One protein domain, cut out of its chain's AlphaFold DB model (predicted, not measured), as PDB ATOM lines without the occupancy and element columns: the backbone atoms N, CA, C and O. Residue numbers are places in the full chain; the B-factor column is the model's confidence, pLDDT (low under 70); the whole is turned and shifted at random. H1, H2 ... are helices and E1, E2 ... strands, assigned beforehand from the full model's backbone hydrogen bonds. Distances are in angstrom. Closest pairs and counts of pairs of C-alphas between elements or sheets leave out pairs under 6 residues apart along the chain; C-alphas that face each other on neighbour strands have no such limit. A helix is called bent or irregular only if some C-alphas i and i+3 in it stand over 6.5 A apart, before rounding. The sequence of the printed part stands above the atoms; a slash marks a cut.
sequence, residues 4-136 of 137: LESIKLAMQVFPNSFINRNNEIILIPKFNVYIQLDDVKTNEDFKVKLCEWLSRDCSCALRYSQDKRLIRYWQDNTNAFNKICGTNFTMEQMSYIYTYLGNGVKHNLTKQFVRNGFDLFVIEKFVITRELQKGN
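What this domain is: This is residues 4 to 136 of the 137 residues of an uncharacterized protein of Ruminococcus sp. AM54-1NS (UniProt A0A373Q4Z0). A compact body of crossed helices has H2 and H3 near its middle, a small two-stranded hairpin, E1 and E2, packed through E2 on H2, and H7 reaching away as an arm whose residues 128 to 134 stick out with the last two printed residues. H4 and H5 pack round H3, H6 packs on H2, and H1 touches H4 and one end of H2. The printed part has 133 residues with seven named helices and two named strands in the order H1 E1 E2 H2 H3 H4 H5 H6 H7; the sheet, E1 - E2, is antiparallel, and the class is mostly helix. The whole is compact, with a radius of gyration of the C-alphas of 15.1 A and spans of 50 by 39 by 24 A.

How they stand to each other: H1, residues 4 to 13, is followed by the antiparallel hairpin of E1, residues 24 to 28, and E2, residues 33 to 36, where N 25 and O 35 are 2.9 A apart and N 27 and O 33 2.8 A, both within hydrogen-bond range. Residues 18 to 19 also pair with residues 25 to 26 of E1, antiparallel. H2, residues 43 to 53, comes nearest to E2 at the C-alphas of Lys 49 and Ile 35, 6.6 A apart. H1 and H2 touch only at their ends, the closest C-alphas, of Ser 6 and Asn 43, being 6.8 A apart. H3, residues 55 to 58, touches H4, residues 68 to 85, where the C-alphas of Cys 58 and Trp 74 are closest, 4.6 A; H4 touches H3 with residues 73 to 81 alone. H4 touches H1 with residues 80 to 84 alone, at a shallow tilt of 22 degrees, opposite ways; the closest C-alphas are those of Ala 80 and Val 13, 6.0 A. The hub is H5, residues 91 to 104, irregular, with C-alphas 100 and 103 9.1 A apart. H5 touches H2 about perpendicular, at 80 degrees, closest at the C-alphas of Gly 102 and Glu 52, 4.2 A. It touches H3 at the C-alphas of Tyr 98 and Ser 55, 5.1 A. H6, residues 107 to 115, touches H2 at a steep tilt of 53 degrees, opposite ways, closest at the C-alphas of Thr 110 and Val 48, 5.9 A. H7, residues 121 to 134, touches H6 with residues 122 to 123 alone, as a helical hairpin. H1, H2, H4, H6 and H7 have every O i to N i+4 pair within hydrogen-bond range, H5 8 of 10, and H3 is too short for one.

Where its parts are: H1 begins at C-alpha 4, (-46.519, 18.920, 120.644). H4, the longest helix by residues, measures 25.5 A, H7 19.9 A and H5 19.1 A. H7 ends at C-alpha 134, (-69.373, 34.257, 88.010).

The domain as a whole: The C-alphas of Arg 21 and Asn 136 are the two farthest apart, 50.5 A. The printed part has no cut and no long link. Residues 64 to 69 also stand free. Mean pLDDT of the printed part is 93.1; residues 60 to 65 and 135 to 136 are under 70.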
ATOM      1  N   LEU A   4     -46.566  20.201 119.933       95.88
ATOM      2  CA  LEU A   4     -46.519  18.920 120.644       95.88
ATOM      3  C   LEU A   4     -47.709  18.725 121.599       95.88
ATOM      4  O   LEU A   4     -48.196  17.609 121.752       95.88
ATOM      5  N   GLU A   5     -48.184  19.794 122.240       96.81
ATOM      6  CA  GLU A   5     -49.366  19.737 123.110       96.81
ATOM      7  C   GLU A   5     -50.624  19.438 122.294       96.81
ATOM      8  O   GLU A   5     -51.442  18.628 122.716       96.81
ATOM      9  N   SER A   6     -50.753  20.030 121.105       96.50
ATOM     10  CA  SER A   6     -51.885  19.785 120.207       96.50
ATOM     11  C   SER A   6     -51.886  18.368 119.639       96.50
ATOM     12  O   SER A   6     -52.943  17.745 119.597       96.50
ATOM     13  N   ILE A   7     -50.718  17.820 119.290       97.31
ATOM     14  CA  ILE A   7     -50.584  16.414 118.878       97.31
ATOM     15  C   ILE A   7     -50.953  15.480 120.039       97.31
ATOM     16  O   ILE A   7     -51.767  14.578 119.864       97.31
ATOM     17  N   LYS A   8     -50.419  15.717 121.245       97.31
ATOM     18  CA  LYS A   8     -50.763  14.920 122.437       97.31
ATOM     19  C   LYS A   8     -52.254  14.986 122.755       97.31
ATOM     20  O   LYS A   8     -52.851  13.962 123.064       97.31
ATOM     21  N   LEU A   9     -52.857  16.170 122.657       97.81
ATOM     22  CA  LEU A   9     -54.288  16.350 122.867       97.81
ATOM     23  C   LEU A   9     -55.101  15.597 121.812       97.81
ATOM     24  O   LEU A   9     -56.051  14.910 122.173       97.81
ATOM     25  N   ALA A  10     -54.709  15.662 120.536       97.56
ATOM     26  CA  ALA A  10     -55.337  14.861 119.491       97.56
ATOM     27  C   ALA A  10     -55.262  13.367 119.831       97.56
ATOM     28  O   ALA A  10     -56.280  12.682 119.782       97.56
ATOM     29  N   MET A  11     -54.106  12.884 120.291       97.75
ATOM     30  CA  MET A  11     -53.963  11.479 120.662       97.75
ATOM     31  C   MET A  11     -54.776  11.070 121.898       97.75
ATOM     32  O   MET A  11     -55.279   9.956 121.971       97.75
ATOM     33  N   GLN A  12     -54.957  11.973 122.863       97.06
ATOM     34  CA  GLN A  12     -55.834  11.740 124.016       97.06
ATOM     35  C   GLN A  12     -57.312  11.688 123.622       97.06
ATOM     36  O   GLN A  12     -58.093  10.943 124.208       97.06
ATOM     37  N   VAL A  13     -57.707  12.521 122.661       97.19
ATOM     38  CA  VAL A  13     -59.082  12.604 122.167       97.19
ATOM     39  C   VAL A  13     -59.424  11.411 121.273       97.19
ATOM     40  O   VAL A  13     -60.552  10.925 121.316       97.19
ATOM     41  N   PHE A  14     -58.449  10.905 120.520       96.88
ATOM     42  CA  PHE A  14     -58.563   9.707 119.700       96.88
ATOM     43  C   PHE A  14     -57.770   8.555 120.341       96.88
ATOM     44  O   PHE A  14     -56.617   8.335 119.979       96.88
ATOM     45  N   PRO A  15     -58.348   7.781 121.277       92.50
ATOM     46  CA  PRO A  15     -57.585   6.879 122.152       92.50
ATOM     47  C   PRO A  15     -56.863   5.730 121.433       92.50
ATOM     48  O   PRO A  15     -55.917   5.171 121.978       92.50
ATOM     49  N   ASN A  16     -57.285   5.382 120.215       96.44
ATOM     50  CA  ASN A  16     -56.636   4.357 119.387       96.44
ATOM     51  C   ASN A  16     -55.641   4.949 118.377       96.44
ATOM     52  O   ASN A  16     -55.204   4.250 117.463       96.44
ATOM     53  N   SER A  17     -55.343   6.242 118.484       97.88
ATOM     54  CA  SER A  17     -54.404   6.914 117.596       97.88
ATOM     55  C   SER A  17     -52.959   6.536 117.901       97.88
ATOM     56  O   SER A  17     -52.593   6.194 119.027       97.88
ATOM     57  N   PHE A  18     -52.120   6.616 116.878       98.31
ATOM     58  CA  PHE A  18     -50.688   6.366 116.983       98.31
ATOM     59  C   PHE A  18     -49.944   7.105 115.872       98.31
ATOM     60  O   PHE A  18     -50.544   7.497 114.872       98.31
ATOM     61  N   ILE A  19     -48.635   7.283 116.042       98.12
ATOM     62  CA  ILE A  19     -47.751   7.763 114.976       98.12
ATOM     63  C   ILE A  19     -47.055   6.550 114.371       98.12
ATOM     64  O   ILE A  19     -46.500   5.725 115.100       98.12
ATOM     65  N   ASN A  20     -47.122   6.405 113.052       97.56
ATOM     66  CA  ASN A  20     -46.507   5.282 112.353       97.56
ATOM     67  C   ASN A  20     -45.073   5.611 111.883       97.56
ATOM     68  O   ASN A  20     -44.569   6.721 112.046       97.56
ATOM     69  N   ARG A  21     -44.408   4.632 111.257       97.50
ATOM     70  CA  ARG A  21     -43.035   4.783 110.738       97.50
ATOM     71  C   ARG A  21     -42.886   5.794 109.590       97.50
ATOM     72  O   ARG A  21     -41.765   6.188 109.300       97.50
ATOM     73  N   ASN A  22     -43.985   6.180 108.940       97.44
ATOM     74  CA  ASN A  22     -44.009   7.173 107.863       97.44
ATOM     75  C   ASN A  22     -44.209   8.597 108.406       97.44
ATOM     76  O   ASN A  22     -44.478   9.505 107.630       97.44
ATOM     77  N   ASN A  23     -44.123   8.786 109.728       97.25
ATOM     78  CA  ASN A  23     -44.384  10.064 110.383       97.25
ATOM     79  C   ASN A  23     -45.812  10.587 110.119       97.25
ATOM     80  O   ASN A  23     -46.054  11.785 109.978       97.25
ATOM     81  N   GLU A  24     -46.781   9.672 110.062       98.19
ATOM     82  CA  GLU A  24     -48.204   9.994 109.982       98.19
ATOM     83  C   GLU A  24     -48.841   9.769 111.350       98.19
ATOM     84  O   GLU A  24     -48.677   8.700 111.947       98.19
ATOM     85  N   ILE A  25     -49.609  10.744 111.837       98.19
ATOM     86  CA  ILE A  25     -50.536  10.494 112.938       98.19
ATOM     87  C   ILE A  25     -51.800   9.856 112.370       98.19
ATOM     88  O   ILE A  25     -52.531  10.471 111.596       98.19
ATOM     89  N   ILE A  26     -52.066   8.620 112.774       98.38
ATOM     90  CA  ILE A  26     -53.312   7.917 112.489       98.38
ATOM     91  C   ILE A  26     -54.305   8.300 113.583       98.38
ATOM     92  O   ILE A  26     -54.135   7.895 114.727       98.38
ATOM     93  N   LEU A  27     -55.335   9.082 113.258       98.00
ATOM     94  CA  LEU A  27     -56.363   9.518 114.210       98.00
ATOM     95  C   LEU A  27     -57.439   8.443 114.391       98.00
ATOM     96  O   LEU A  27     -57.804   8.103 115.514       98.00
ATOM     97  N   ILE A  28     -57.934   7.880 113.285       96.44
ATOM     98  CA  ILE A  28     -59.015   6.887 113.301       96.44
ATOM     99  C   ILE A  28     -58.586   5.670 112.471       96.44
ATOM    100  O   ILE A  28     -58.854   5.626 111.267       96.44
ATOM    101  N   PRO A  29     -57.941   4.656 113.086       95.81
ATOM    102  CA  PRO A  29     -57.359   3.525 112.354       95.81
ATOM    103  C   PRO A  29     -58.362   2.770 111.481       95.81
ATOM    104  O   PRO A  29     -58.059   2.420 110.345       95.81
ATOM    105  N   LYS A  30     -59.592   2.579 111.978       92.06
ATOM    106  CA  LYS A  30     -60.662   1.858 111.270       92.06
ATOM    107  C   LYS A  30     -60.987   2.452 109.895       92.06
ATOM    108  O   LYS A  30     -61.348   1.711 108.988       92.06
ATOM    109  N   PHE A  31     -60.898   3.772 109.766       90.44
ATOM    110  CA  PHE A  31     -61.236   4.498 108.541       90.44
ATOM    111  C   PHE A  31     -60.003   5.067 107.843       90.44
ATOM    112  O   PHE A  31     -60.140   5.788 106.860       90.44
ATOM    113  N   ASN A  32     -58.808   4.723 108.337       93.44
ATOM    114  CA  ASN A  32     -57.537   5.246 107.859       93.44
ATOM    115  C   ASN A  32     -57.543   6.783 107.759       93.44
ATOM    116  O   ASN A  32     -57.175   7.351 106.734       93.44
ATOM    117  N   VAL A  33     -58.011   7.457 108.814       95.75
ATOM    118  CA  VAL A  33     -57.939   8.921 108.908       95.75
ATOM    119  C   VAL A  33     -56.578   9.277 109.472       95.75
ATOM    120  O   VAL A  33     -56.295   8.966 110.632       95.75
ATOM    121  N   TYR A  34     -55.741   9.906 108.655       97.25
ATOM    122  CA  TYR A  34     -54.369  10.239 109.007       97.25
ATOM    123  C   TYR A  34     -53.993  11.660 108.597       97.25
ATOM    124  O   TYR A  34     -54.632  12.276 107.746       97.25
ATOM    125  N   ILE A  35     -52.935  12.172 109.222       97.62
ATOM    126  CA  ILE A  35     -52.273  13.423 108.857       97.62
ATOM    127  C   ILE A  35     -50.774  13.143 108.758       97.62
ATOM    128  O   ILE A  35     -50.173  12.651 109.713       97.62
ATOM    129  N   GLN A  36     -50.165  13.483 107.624       97.00
ATOM    130  CA  GLN A  36     -48.710  13.478 107.473       97.00
ATOM    131  C   GLN A  36     -48.099  14.637 108.271       97.00
ATOM    132  O   GLN A  36     -48.602  15.760 108.206       97.00
ATOM    133  N   LEU A  37     -47.042  14.361 109.038       97.62
ATOM    134  CA  LEU A  37     -46.425  15.338 109.944       97.62
ATOM    135  C   LEU A  37     -45.148  15.982 109.384       97.62
ATOM    136  O   LEU A  37     -44.651  16.929 109.987       97.62
ATOM    137  N   ASP A  38     -44.625  15.516 108.245       97.19
ATOM    138  CA  ASP A  38     -43.360  16.013 107.671       97.19
ATOM    139  C   ASP A  38     -43.374  17.519 107.369       97.19
ATOM    140  O   ASP A  38     -42.362  18.205 107.523       97.19
ATOM    141  N   ASP A  39     -44.526  18.050 106.952       95.44
ATOM    142  CA  ASP A  39     -44.724  19.467 106.647       95.44
ATOM    143  C   ASP A  39     -45.390  20.253 107.791       95.44
ATOM    144  O   ASP A  39     -45.662  21.447 107.648       95.44
ATOM    145  N   VAL A  40     -45.598  19.625 108.953       97.62
ATOM    146  CA  VAL A  40     -46.235  20.240 110.125       97.62
ATOM    147  C   VAL A  40     -45.172  20.818 111.057       97.62
ATOM    148  O   VAL A  40     -44.608  20.130 111.906       97.62
ATOM    149  N   LYS A  41     -44.901  22.122 110.921       96.44
ATOM    150  CA  LYS A  41     -43.860  22.823 111.700       96.44
ATOM    151  C   LYS A  41     -44.424  23.587 112.891       96.44
ATOM    152  O   LYS A  41     -43.730  23.816 113.881       96.44
ATOM    153  N   THR A  42     -45.685  23.992 112.806       97.81
ATOM    154  CA  THR A  42     -46.356  24.819 113.805       97.81
ATOM    155  C   THR A  42     -47.702  24.228 114.211       97.81
ATOM    156  O   THR A  42     -48.274  23.378 113.531       97.81
ATOM    157  N   ASN A  43     -48.248  24.709 115.331       97.12
ATOM    158  CA  ASN A  43     -49.614  24.367 115.730       97.12
ATOM    159  C   ASN A  43     -50.650  24.829 114.685       97.12
ATOM    160  O   ASN A  43     -51.674  24.180 114.494       97.12
ATOM    161  N   GLU A  44     -50.380  25.937 113.990       97.69
ATOM    162  CA  GLU A  44     -51.218  26.393 112.879       97.69
ATOM    163  C   GLU A  44     -51.255  25.346 111.761       97.69
ATOM    164  O   GLU A  44     -52.343  24.953 111.352       97.69
ATOM    165  N   ASP A  45     -50.096  24.832 111.333       98.06
ATOM    166  CA  ASP A  45     -50.020  23.808 110.279       98.06
ATOM    167  C   ASP A  45     -50.815  22.553 110.660       98.06
ATOM    168  O   ASP A  45     -51.560  22.006 109.847       98.06
ATOM    169  N   PHE A  46     -50.724  22.131 111.924       98.38
ATOM    170  CA  PHE A  46     -51.477  20.978 112.415       98.38
ATOM    171  C   PHE A  46     -52.991  21.216 112.369       98.38
ATOM    172  O   PHE A  46     -53.747  20.363 111.905       98.38
ATOM    173  N   LYS A  47     -53.446  22.398 112.795       98.31
ATOM    174  CA  LYS A  47     -54.860  22.796 112.731       98.31
ATOM    175  C   LYS A  47     -55.367  22.919 111.294       98.31
ATOM    176  O   LYS A  47     -56.496  22.522 111.020       98.31
ATOM    177  N   VAL A  48     -54.530  23.394 110.373       98.56
ATOM    178  CA  VAL A  48     -54.831  23.419 108.934       98.56
ATOM    179  C   VAL A  48     -55.060  22.001 108.420       98.56
ATOM    180  O   VAL A  48     -56.105  21.731 107.834       98.56
ATOM    181  N   LYS A  49     -54.151  21.068 108.722       98.25
ATOM    182  CA  LYS A  49     -54.314  19.657 108.346       98.25
ATOM    183  C   LYS A  49     -55.561  19.029 108.977       98.25
ATOM    184  O   LYS A  49     -56.242  18.260 108.311       98.25
ATOM    185  N   LEU A  50     -55.914  19.371 110.220       98.12
ATOM    186  CA  LEU A  50     -57.170  18.912 110.832       98.12
ATOM    187  C   LEU A  50     -58.396  19.398 110.044       98.12
ATOM    188  O   LEU A  50     -59.289  18.603 109.756       98.12
ATOM    189  N   CYS A  51     -58.441  20.672 109.647       98.06
ATOM    190  CA  CYS A  51     -59.518  21.183 108.795       98.06
ATOM    191  C   CYS A  51     -59.587  20.455 107.445       98.06
ATOM    192  O   CYS A  51     -60.679  20.199 106.944       98.06
ATOM    193  N   GLU A  52     -58.446  20.107 106.857       97.81
ATOM    194  CA  GLU A  52     -58.383  19.472 105.538       97.81
ATOM    195  C   GLU A  52     -58.755  17.988 105.582       97.81
ATOM    196  O   GLU A  52     -59.532  17.530 104.746       97.81
ATOM    197  N   TRP A  53     -58.239  17.243 106.560       96.94
ATOM    198  CA  TRP A  53     -58.275  15.778 106.548       96.94
ATOM    199  C   TRP A  53     -59.279  15.172 107.533       96.94
ATOM    200  O   TRP A  53     -59.812  14.104 107.253       96.94
ATOM    201  N   LEU A  54     -59.592  15.848 108.647       97.00
ATOM    202  CA  LEU A  54     -60.556  15.350 109.641       97.00
ATOM    203  C   LEU A  54     -61.984  15.867 109.398       97.00
ATOM    204  O   LEU A  54     -62.948  15.221 109.803       97.00
ATOM    205  N   SER A  55     -62.152  17.007 108.719       96.00
ATOM    206  CA  SER A  55     -63.477  17.630 108.534       96.00
ATOM    207  C   SER A  55     -64.495  16.716 107.853       96.00
ATOM    208  O   SER A  55     -65.677  16.775 108.192       96.00
ATOM    209  N   ARG A  56     -64.048  15.821 106.963       93.00
ATOM    210  CA  ARG A  56     -64.897  14.802 106.336       93.00
ATOM    211  C   ARG A  56     -65.577  13.924 107.381       93.00
ATOM    212  O   ARG A  56     -66.788  13.748 107.317       93.00
ATOM    213  N   ASP A  57     -64.807  13.419 108.336       93.50
ATOM    214  CA  ASP A  57     -65.261  12.518 109.395       93.50
ATOM    215  C   ASP A  57     -66.028  13.230 110.514       93.50
ATOM    216  O   ASP A  57     -66.725  12.575 111.286       93.50
ATOM    217  N   CYS A  58     -65.949  14.561 110.578       93.25
ATOM    218  CA  CYS A  58     -66.843  15.400 111.379       93.25
ATOM    219  C   CYS A  58     -68.158  15.720 110.648       93.25
ATOM    220  O   CYS A  58     -69.168  16.031 111.274       93.25
ATOM    221  N   SER A  59     -68.143  15.696 109.315       84.44
ATOM    222  CA  SER A  59     -69.260  16.143 108.491       84.44
ATOM    223  C   SER A  59     -70.211  15.013 108.112       84.44
ATOM    224  O   SER A  59     -69.804  13.920 107.720       84.44
ATOM    225  N   CYS A  60     -71.503  15.328 108.074       69.69
ATOM    226  CA  CYS A  60     -72.526  14.471 107.487       69.69
ATOM    227  C   CYS A  60     -72.475  14.466 105.949       69.69
ATOM    228  O   CYS A  60     -73.518  14.532 105.309       69.69
ATOM    229  N   ALA A  61     -71.296  14.404 105.312       59.34
ATOM    230  CA  ALA A  61     -71.160  14.413 103.847       59.34
ATOM    231  C   ALA A  61     -72.072  13.381 103.136       59.34
ATOM    232  O   ALA A  61     -72.386  13.535 101.960       59.34
ATOM    233  N   LEU A  62     -72.576  12.383 103.871       55.50
ATOM    234  CA  LEU A  62     -73.723  11.552 103.512       55.50
ATOM    235  C   LEU A  62     -75.013  12.066 104.197       55.50
ATOM    236  O   LEU A  62     -75.530  11.421 105.108       55.50
ATOM    237  N   ARG A  63     -75.544  13.222 103.767       55.09
ATOM    238  CA  ARG A  63     -76.647  13.972 104.429       55.09
ATOM    239  C   ARG A  63     -77.970  13.209 104.605       55.09
ATOM    240  O   ARG A  63     -78.881  13.716 105.247       55.09
ATOM    241  N   TYR A  64     -78.075  12.000 104.063       55.88
ATOM    242  CA  TYR A  64     -79.299  11.197 104.047       55.88
ATOM    243  C   TYR A  64     -79.217   9.919 104.889       55.88
ATOM    244  O   TYR A  64     -80.168   9.141 104.909       55.88
ATOM    245  N   SER A  65     -78.105   9.681 105.595       62.50
ATOM    246  CA  SER A  65     -78.023   8.522 106.481       62.50
ATOM    247  C   SER A  65     -78.790   8.781 107.776       62.50
ATOM    248  O   SER A  65     -78.410   9.632 108.576       62.50
ATOM    249  N   GLN A  66     -79.849   8.005 108.007       70.06
ATOM    250  CA  GLN A  66     -80.541   7.945 109.299       70.06
ATOM    251  C   GLN A  66     -79.898   6.923 110.254       70.06
ATOM    252  O   GLN A  66     -80.454   6.614 111.311       70.06
ATOM    253  N   ASP A  67     -78.728   6.376 109.902       85.12
ATOM    254  CA  ASP A  67     -78.019   5.445 110.770       85.12
ATOM    255  C   ASP A  67     -77.487   6.181 112.008       85.12
ATOM    256  O   ASP A  67     -76.518   6.945 111.957       85.12
ATOM    257  N   LYS A  68     -78.111   5.901 113.156       85.75
ATOM    258  CA  LYS A  68     -77.737   6.451 114.464       85.75
ATOM    259  C   LYS A  68     -76.262   6.225 114.807       85.75
ATOM    260  O   LYS A  68     -75.674   7.051 115.502       85.75
ATOM    261  N   ARG A  69     -75.650   5.128 114.342       87.62
ATOM    262  CA  ARG A  69     -74.223   4.845 114.576       87.62
ATOM    263  C   ARG A  69     -73.340   5.831 113.827       87.62
ATOM    264  O   ARG A  69     -72.333   6.274 114.369       87.62
ATOM    265  N   LEU A  70     -73.732   6.182 112.607       87.12
ATOM    266  CA  LEU A  70     -72.989   7.112 111.770       87.12
ATOM    267  C   LEU A  70     -73.149   8.557 112.258       87.12
ATOM    268  O   LEU A  70     -72.166   9.282 112.348       87.12
ATOM    269  N   ILE A  71     -74.359   8.936 112.680       88.44
ATOM    270  CA  ILE A  71     -74.609  10.238 113.319       88.44
ATOM    271  C   ILE A  71     -73.750  10.391 114.577       88.44
ATOM    272  O   ILE A  71     -73.087  11.411 114.754       88.44
ATOM    273  N   ARG A  72     -73.713   9.361 115.432       91.31
ATOM    274  CA  ARG A  72     -72.860   9.365 116.625       91.31
ATOM    275  C   ARG A  72     -71.379   9.483 116.266       91.31
ATOM    276  O   ARG A  72     -70.686  10.275 116.887       91.31
ATOM    277  N   TYR A  73     -70.917   8.753 115.251       92.44
ATOM    278  CA  TYR A  73     -69.543   8.852 114.755       92.44
ATOM    279  C   TYR A  73     -69.172  10.290 114.359       92.44
ATOM    280  O   TYR A  73     -68.175  10.823 114.843       92.44
ATOM    281  N   TRP A  74     -70.002  10.952 113.549       92.62
ATOM    282  CA  TRP A  74     -69.762  12.339 113.136       92.62
ATOM    283  C   TRP A  74     -69.806  13.326 114.303       92.62
ATOM    284  O   TRP A  74     -68.980  14.239 114.373       92.62
ATOM    285  N   GLN A  75     -70.737  13.132 115.239       93.81
ATOM    286  CA  GLN A  75     -70.849  13.972 116.425       93.81
ATOM    287  C   GLN A  75     -69.620  13.826 117.331       93.81
ATOM    288  O   GLN A  75     -69.058  14.833 117.762       93.81
ATOM    289  N   ASP A  76     -69.171  12.596 117.584       95.56
ATOM    290  CA  ASP A  76     -67.989  12.314 118.403       95.56
ATOM    291  C   ASP A  76     -66.732  12.941 117.771       95.56
ATOM    292  O   ASP A  76     -65.953  13.603 118.459       95.56
ATOM    293  N   ASN A  77     -66.583  12.848 116.445       96.50
ATOM    294  CA  ASN A  77     -65.472  13.475 115.724       96.50
ATOM    295  C   ASN A  77     -65.569  15.007 115.677       96.50
ATOM    296  O   ASN A  77     -64.549  15.693 115.728       96.50
ATOM    297  N   THR A  78     -66.775  15.572 115.600       97.06
ATOM    298  CA  THR A  78     -66.988  17.026 115.704       97.06
ATOM    299  C   THR A  78     -66.590  17.529 117.090       97.06
ATOM    300  O   THR A  78     -65.859  18.511 117.213       97.06
ATOM    301  N   ASN A  79     -66.987  16.814 118.146       97.69
ATOM    302  CA  ASN A  79     -66.592  17.120 119.521       97.69
ATOM    303  C   ASN A  79     -65.069  17.019 119.702       97.69
ATOM    304  O   ASN A  79     -64.460  17.865 120.360       97.69
ATOM    305  N   ALA A  80     -64.446  16.013 119.085       98.00
ATOM    306  CA  ALA A  80     -63.001  15.845 119.073       98.00
ATOM    307  C   ALA A  80     -62.283  17.030 118.411       98.00
ATOM    308  O   ALA A  80     -61.383  17.618 119.014       98.00
ATOM    309  N   PHE A  81     -62.720  17.420 117.208       98.25
ATOM    310  CA  PHE A  81     -62.206  18.596 116.506       98.25
ATOM    311  C   PHE A  81     -62.332  19.850 117.377       98.25
ATOM    312  O   PHE A  81     -61.346  20.551 117.598       98.25
ATOM    313  N   ASN A  82     -63.519  20.087 117.942       98.31
ATOM    314  CA  ASN A  82     -63.794  21.232 118.806       98.31
ATOM    315  C   ASN A  82     -62.859  21.292 120.014       98.31
ATOM    316  O   ASN A  82     -62.300  22.349 120.316       98.31
ATOM    317  N   LYS A  83     -62.609  20.149 120.656       98.00
ATOM    318  CA  LYS A  83     -61.697  20.052 121.797       98.00
ATOM    319  C   LYS A  83     -60.243  20.351 121.424       98.00
ATOM    320  O   LYS A  83     -59.554  21.014 122.194       98.00
ATOM    321  N   ILE A  84     -59.771  19.888 120.266       97.69
ATOM    322  CA  ILE A  84     -58.389  20.119 119.810       97.69
ATOM    323  C   ILE A  84     -58.198  21.569 119.345       97.69
ATOM    324  O   ILE A  84     -57.191  22.214 119.657       97.69
ATOM    325  N   CYS A  85     -59.164  22.093 118.594       97.31
ATOM    326  CA  CYS A  85     -59.073  23.404 117.964       97.31
ATOM    327  C   CYS A  85     -59.452  24.553 118.905       97.31
ATOM    328  O   CYS A  85     -58.979  25.672 118.679       97.31
ATOM    329  N   GLY A  86     -60.206  24.272 119.972       96.94
ATOM    330  CA  GLY A  86     -60.766  25.273 120.881       96.94
ATOM    331  C   GLY A  86     -61.992  25.968 120.288       96.94
ATOM    332  O   GLY A  86     -62.139  27.175 120.439       96.94
ATOM    333  N   THR A  87     -62.828  25.222 119.563       97.56
ATOM    334  CA  THR A  87     -64.000  25.725 118.824       97.56
ATOM    335  C   THR A  87     -65.291  25.096 119.348       97.56
ATOM    336  O   THR A  87     -65.260  24.243 120.233       97.56
ATOM    337  N   ASN A  88     -66.439  25.508 118.806       97.81
ATOM    338  CA  ASN A  88     -67.747  24.946 119.154       97.81
ATOM    339  C   ASN A  88     -68.635  24.783 117.908       97.81
ATOM    340  O   ASN A  88     -69.755  25.287 117.855       97.81
ATOM    341  N   PHE A  89     -68.101  24.141 116.869       97.62
ATOM    342  CA  PHE A  89     -68.822  23.912 115.623       97.62
ATOM    343  C   PHE A  89     -69.894  22.838 115.757       97.62
ATOM    344  O   PHE A  89     -69.694  21.817 116.418       97.62
ATOM    345  N   THR A  90     -71.006  23.044 115.059       95.62
ATOM    346  CA  THR A  90     -72.008  22.008 114.798       95.62
ATOM    347  C   THR A  90     -71.560  21.094 113.652       95.62
ATOM    348  O   THR A  90     -70.695  21.453 112.850       95.62
ATOM    349  N   MET A  91     -72.184  19.918 113.510       92.12
ATOM    350  CA  MET A  91     -71.932  19.035 112.356       92.12
ATOM    351  C   MET A  91     -72.252  19.716 111.013       92.12
ATOM    352  O   MET A  91     -71.606  19.437 110.004       92.12
ATOM    353  N   GLU A  92     -73.233  20.622 110.989       92.25
ATOM    354  CA  GLU A  92     -73.588  21.395 109.795       92.25
ATOM    355  C   GLU A  92     -72.472  22.377 109.420       92.25
ATOM    356  O   GLU A  92     -72.034  22.409 108.269       92.25
ATOM    357  N   GLN A  93     -71.929  23.098 110.404       95.62
ATOM    358  CA  GLN A  93     -70.768  23.964 110.199       95.62
ATOM    359  C   GLN A  93     -69.536  23.156 109.771       95.62
ATOM    360  O   GLN A  93     -68.821  23.570 108.863       95.62
ATOM    361  N   MET A  94     -69.323  21.959 110.331       96.12
ATOM    362  CA  MET A  94     -68.264  21.055 109.867       96.12
ATOM    363  C   MET A  94     -68.492  20.566 108.431       96.12
ATOM    364  O   MET A  94     -67.528  20.426 107.681       96.12
ATOM    365  N   SER A  95     -69.744  20.364 107.997       93.62
ATOM    366  CA  SER A  95     -70.071  20.089 106.589       93.62
ATOM    367  C   SER A  95     -69.736  21.268 105.684       93.62
ATOM    368  O   SER A  95     -69.195  21.060 104.596       93.62
ATOM    369  N   TYR A  96     -69.995  22.494 106.133       94.75
ATOM    370  CA  TYR A  96     -69.598  23.701 105.415       94.75
ATOM    371  C   TYR A  96     -68.068  23.806 105.300       94.75
ATOM    372  O   TYR A  96     -67.541  23.954 104.198       94.75
ATOM    373  N   ILE A  97     -67.343  23.604 106.405       96.94
ATOM    374  CA  ILE A  97     -65.872  23.558 106.442       96.94
ATOM    375  C   ILE A  97     -65.332  22.491 105.482       96.94
ATOM    376  O   ILE A  97     -64.495  22.804 104.638       96.94
ATOM    377  N   TYR A  98     -65.843  21.257 105.540       96.06
ATOM    378  CA  TYR A  98     -65.436  20.180 104.632       96.06
ATOM    379  C   TYR A  98     -65.674  20.545 103.161       96.06
ATOM    380  O   TYR A  98     -64.797  20.338 102.326       96.06
ATOM    381  N   THR A  99     -66.821  21.151 102.844       94.44
ATOM    382  CA  THR A  99     -67.185  21.525 101.467       94.44
ATOM    383  C   THR A  99     -66.165  22.473 100.829       94.44
ATOM    384  O   THR A  99     -65.886  22.363  99.635       94.44
ATOM    385  N   TYR A 100     -65.605  23.406 101.605       95.88
ATOM    386  CA  TYR A 100     -64.723  24.449 101.070       95.88
ATOM    387  C   TYR A 100     -63.238  24.241 101.353       95.88
ATOM    388  O   TYR A 100     -62.419  24.774 100.599       95.88
ATOM    389  N   LEU A 101     -62.895  23.508 102.413       97.31
ATOM    390  CA  LEU A 101     -61.524  23.338 102.906       97.31
ATOM    391  C   LEU A 101     -61.065  21.872 102.915       97.31
ATOM    392  O   LEU A 101     -59.865  21.618 103.004       97.31
ATOM    393  N   GLY A 102     -61.987  20.910 102.815       95.75
ATOM    394  CA  GLY A 102     -61.683  19.481 102.870       95.75
ATOM    395  C   GLY A 102     -60.730  19.025 101.764       95.75
ATOM    396  O   GLY A 102     -60.675  19.610 100.685       95.75
ATOM    397  N   ASN A 103     -59.963  17.969 102.032       94.50
ATOM    398  CA  ASN A 103     -58.964  17.389 101.126       94.50
ATOM    399  C   ASN A 103     -57.921  18.399 100.603       94.50
ATOM    400  O   ASN A 103     -57.359  18.208  99.527       94.50
ATOM    401  N   GLY A 104     -57.696  19.509 101.315       95.31
ATOM    402  CA  GLY A 104     -56.713  20.522 100.923       95.31
ATOM    403  C   GLY A 104     -57.070  21.302  99.656       95.31
ATOM    404  O   GLY A 104     -56.203  21.981  99.106       95.31
ATOM    405  N   VAL A 105     -58.334  21.268  99.202       95.06
ATOM    406  CA  VAL A 105     -58.773  21.910  97.943       95.06
ATOM    407  C   VAL A 105     -58.405  23.393  97.862       95.06
ATOM    408  O   VAL A 105     -58.222  23.930  96.770       95.06
ATOM    409  N   LYS A 106     -58.306  24.069  99.016       96.19
ATOM    410  CA  LYS A 106     -57.926  25.482  99.138       96.19
ATOM    411  C   LYS A 106     -57.026  25.723 100.342       96.19
ATOM    412  O   LYS A 106     -57.362  26.507 101.225       96.19
ATOM    413  N   HIS A 107     -55.849  25.112 100.336       97.06
ATOM    414  CA  HIS A 107     -54.875  25.211 101.426       97.06
ATOM    415  C   HIS A 107     -54.614  26.646 101.937       97.06
ATOM    416  O   HIS A 107     -54.592  26.899 103.142       97.06
ATOM    417  N   ASN A 108     -54.487  27.628 101.035       97.50
ATOM    418  CA  ASN A 108     -54.283  29.031 101.426       97.50
ATOM    419  C   ASN A 108     -55.500  29.647 102.134       97.50
ATOM    420  O   ASN A 108     -55.323  30.466 103.036       97.50
ATOM    421  N   LEU A 109     -56.718  29.256 101.751       97.94
ATOM    422  CA  LEU A 109     -57.936  29.671 102.446       97.94
ATOM    423  C   LEU A 109     -58.014  29.005 103.822       97.94
ATOM    424  O   LEU A 109     -58.334  29.676 104.796       97.94
ATOM    425  N   THR A 110     -57.640  27.725 103.929       98.50
ATOM    426  CA  THR A 110     -57.582  27.012 105.212       98.50
ATOM    427  C   THR A 110     -56.609  27.680 106.184       98.50
ATOM    428  O   THR A 110     -56.952  27.896 107.344       98.50
ATOM    429  N   LYS A 111     -55.420  28.092 105.717       98.31
ATOM    430  CA  LYS A 111     -54.474  28.876 106.533       98.31
ATOM    431  C   LYS A 111     -55.093  30.171 107.043       98.31
ATOM    432  O   LYS A 111     -54.969  30.482 108.222       98.31
ATOM    433  N   GLN A 112     -55.775  30.918 106.173       98.12
ATOM    434  CA  GLN A 112     -56.465  32.146 106.578       98.12
ATOM    435  C   GLN A 112     -57.557  31.858 107.610       98.12
ATOM    436  O   GLN A 112     -57.630  32.556 108.616       98.12
ATOM    437  N   PHE A 113     -58.357  30.816 107.400       98.56
ATOM    438  CA  PHE A 113     -59.403  30.399 108.330       98.56
ATOM    439  C   PHE A 113     -58.836  30.094 109.725       98.56
ATOM    440  O   PHE A 113     -59.302  30.653 110.715       98.56
ATOM    441  N   VAL A 114     -57.768  29.296 109.811       98.31
ATOM    442  CA  VAL A 114     -57.120  28.953 111.090       98.31
ATOM    443  C   VAL A 114     -56.479  30.179 111.754       98.31
ATOM    444  O   VAL A 114     -56.634  30.366 112.961       98.31
ATOM    445  N   ARG A 115     -55.800  31.045 110.988       97.75
ATOM    446  CA  ARG A 115     -55.173  32.280 111.506       97.75
ATOM    447  C   ARG A 115     -56.171  33.260 112.102       97.75
ATOM    448  O   ARG A 115     -55.856  33.915 113.088       97.75
ATOM    449  N   ASN A 116     -57.368  33.335 111.528       97.69
ATOM    450  CA  ASN A 116     -58.451  34.183 112.021       97.69
ATOM    451  C   ASN A 116     -59.285  33.491 113.113       97.69
ATOM    452  O   ASN A 116     -60.442  33.833 113.319       97.69
ATOM    453  N   GLY A 117     -58.726  32.495 113.810       97.56
ATOM    454  CA  GLY A 117     -59.404  31.857 114.938       97.56
ATOM    455  C   GLY A 117     -60.599  30.995 114.532       97.56
ATOM    456  O   GLY A 117     -61.519  30.840 115.328       97.56
ATOM    457  N   PHE A 118     -60.567  30.413 113.330       98.19
ATOM    458  CA  PHE A 118     -61.652  29.608 112.763       98.19
ATOM    459  C   PHE A 118     -62.946  30.403 112.510       98.19
ATOM    460  O   PHE A 118     -64.049  29.869 112.623       98.19
ATOM    461  N   ASP A 119     -62.829  31.678 112.142       97.81
ATOM    462  CA  ASP A 119     -63.977  32.501 111.764       97.81
ATOM    463  C   ASP A 119     -64.586  32.048 110.421       97.81
ATOM    464  O   ASP A 119     -63.949  32.134 109.364       97.81
ATOM    465  N   LEU A 120     -65.836  31.568 110.451       97.44
ATOM    466  CA  LEU A 120     -66.569  31.106 109.265       97.44
ATOM    467  C   LEU A 120     -66.759  32.212 108.222       97.44
ATOM    468  O   LEU A 120     -66.814  31.902 107.028       97.44
ATOM    469  N   PHE A 121     -66.747  33.485 108.634       97.00
ATOM    470  CA  PHE A 121     -66.848  34.617 107.718       97.00
ATOM    471  C   PHE A 121     -65.712  34.635 106.680       97.00
ATOM    472  O   PHE A 121     -65.892  35.101 105.554       97.00
ATOM    473  N   VAL A 122     -64.544  34.061 107.001       97.56
ATOM    474  CA  VAL A 122     -63.432  33.903 106.047       97.56
ATOM    475  C   VAL A 122     -63.845  33.040 104.850       97.56
ATOM    476  O   VAL A 122     -63.518  33.362 103.705       97.56
ATOM    477  N   ILE A 123     -64.583  31.956 105.100       96.88
ATOM    478  CA  ILE A 123     -65.083  31.063 104.051       96.88
ATOM    479  C   ILE A 123     -66.251  31.734 103.317       96.88
ATOM    480  O   ILE A 123     -66.270  31.744 102.088       96.88
ATOM    481  N   GLU A 124     -67.181  32.354 104.041       95.94
ATOM    482  CA  GLU A 124     -68.341  33.043 103.456       95.94
ATOM    483  C   GLU A 124     -67.922  34.161 102.496       95.94
ATOM    484  O   GLU A 124     -68.396  34.221 101.361       95.94
ATOM    485  N   LYS A 125     -66.956  34.996 102.894       95.25
ATOM    486  CA  LYS A 125     -66.395  36.052 102.043       95.25
ATOM    487  C   LYS A 125     -65.795  35.486 100.759       95.25
ATOM    488  O   LYS A 125     -65.976  36.066  99.684       95.25
ATOM    489  N   PHE A 126     -65.098  34.353 100.852       93.94
ATOM    490  CA  PHE A 126     -64.572  33.658  99.683       93.94
ATOM    491  C   PHE A 126     -65.709  33.207  98.748       93.94
ATOM    492  O   PHE A 126     -65.620  33.403  97.533       93.94
ATOM    493  N   VAL A 127     -66.782  32.630  99.299       93.12
ATOM    494  CA  VAL A 127     -67.942  32.165  98.525       93.12
ATOM    495  C   VAL A 127     -68.629  33.330  97.816       93.12
ATOM    496  O   VAL A 127     -68.801  33.267  96.602       93.12
ATOM    497  N   ILE A 128     -68.929  34.416  98.532       92.38
ATOM    498  CA  ILE A 128     -69.567  35.617  97.969       92.38
ATOM    499  C   ILE A 128     -68.722  36.192  96.831       92.38
ATOM    500  O   ILE A 128     -69.234  36.448  95.744       92.38
ATOM    501  N   THR A 129     -67.411  36.342  97.047       90.44
ATOM    502  CA  THR A 129     -66.501  36.895  96.031       90.44
ATOM    503  C   THR A 129     -66.485  36.032  94.768       90.44
ATOM    504  O   THR A 129     -66.501  36.559  93.657       90.44
ATOM    505  N   ARG A 130     -66.497  34.702  94.921       87.88
ATOM    506  CA  ARG A 130     -66.536  33.768  93.791       87.88
ATOM    507  C   ARG A 130     -67.848  33.856  93.008       87.88
ATOM    508  O   ARG A 130     -67.809  33.801  91.784       87.88
ATOM    509  N   GLU A 131     -68.989  33.956  93.684       85.75
ATOM    510  CA  GLU A 131     -70.290  34.052  93.007       85.75
ATOM    511  C   GLU A 131     -70.455  35.398  92.280       85.75
ATOM    512  O   GLU A 131     -70.898  35.413  91.133       85.75
ATOM    513  N   LEU A 132     -69.977  36.509  92.858       83.25
ATOM    514  CA  LEU A 132     -69.936  37.813  92.176       83.25
ATOM    515  C   LEU A 132     -69.079  37.785  90.899       83.25
ATOM    516  O   LEU A 132     -69.432  38.404  89.901       83.25
ATOM    517  N   GLN A 133     -67.968  37.044  90.906       79.06
ATOM    518  CA  GLN A 133     -67.115  36.881  89.722       79.06
ATOM    519  C   GLN A 133     -67.764  36.025  88.628       79.06
ATOM    520  O   GLN A 133     -67.477  36.234  87.454       79.06
ATOM    521  N   LYS A 134     -68.635  35.074  88.986       75.56
ATOM    522  CA  LYS A 134     -69.373  34.257  88.010       75.56
ATOM    523  C   LYS A 134     -70.551  34.995  87.378       75.56
ATOM    524  O   LYS A 134     -70.882  34.685  86.246       75.56
ATOM    525  N   GLY A 135     -71.183  35.924  88.098       65.69
ATOM    526  CA  GLY A 135     -72.321  36.703  87.596       65.69
ATOM    527  C   GLY A 135     -71.952  37.852  86.648       65.69
ATOM    528  O   GLY A 135     -72.848  38.472  86.087       65.69
ATOM    529  N   ASN A 136     -70.656  38.139  86.485       57.84
ATOM    530  CA  ASN A 136     -70.130  39.188  85.602       57.84
ATOM    531  C   ASN A 136     -69.543  38.644  84.281       57.84
ATOM    532  O   ASN A 136     -68.937  39.414  83.537       57.84
TER     533      ASN A 136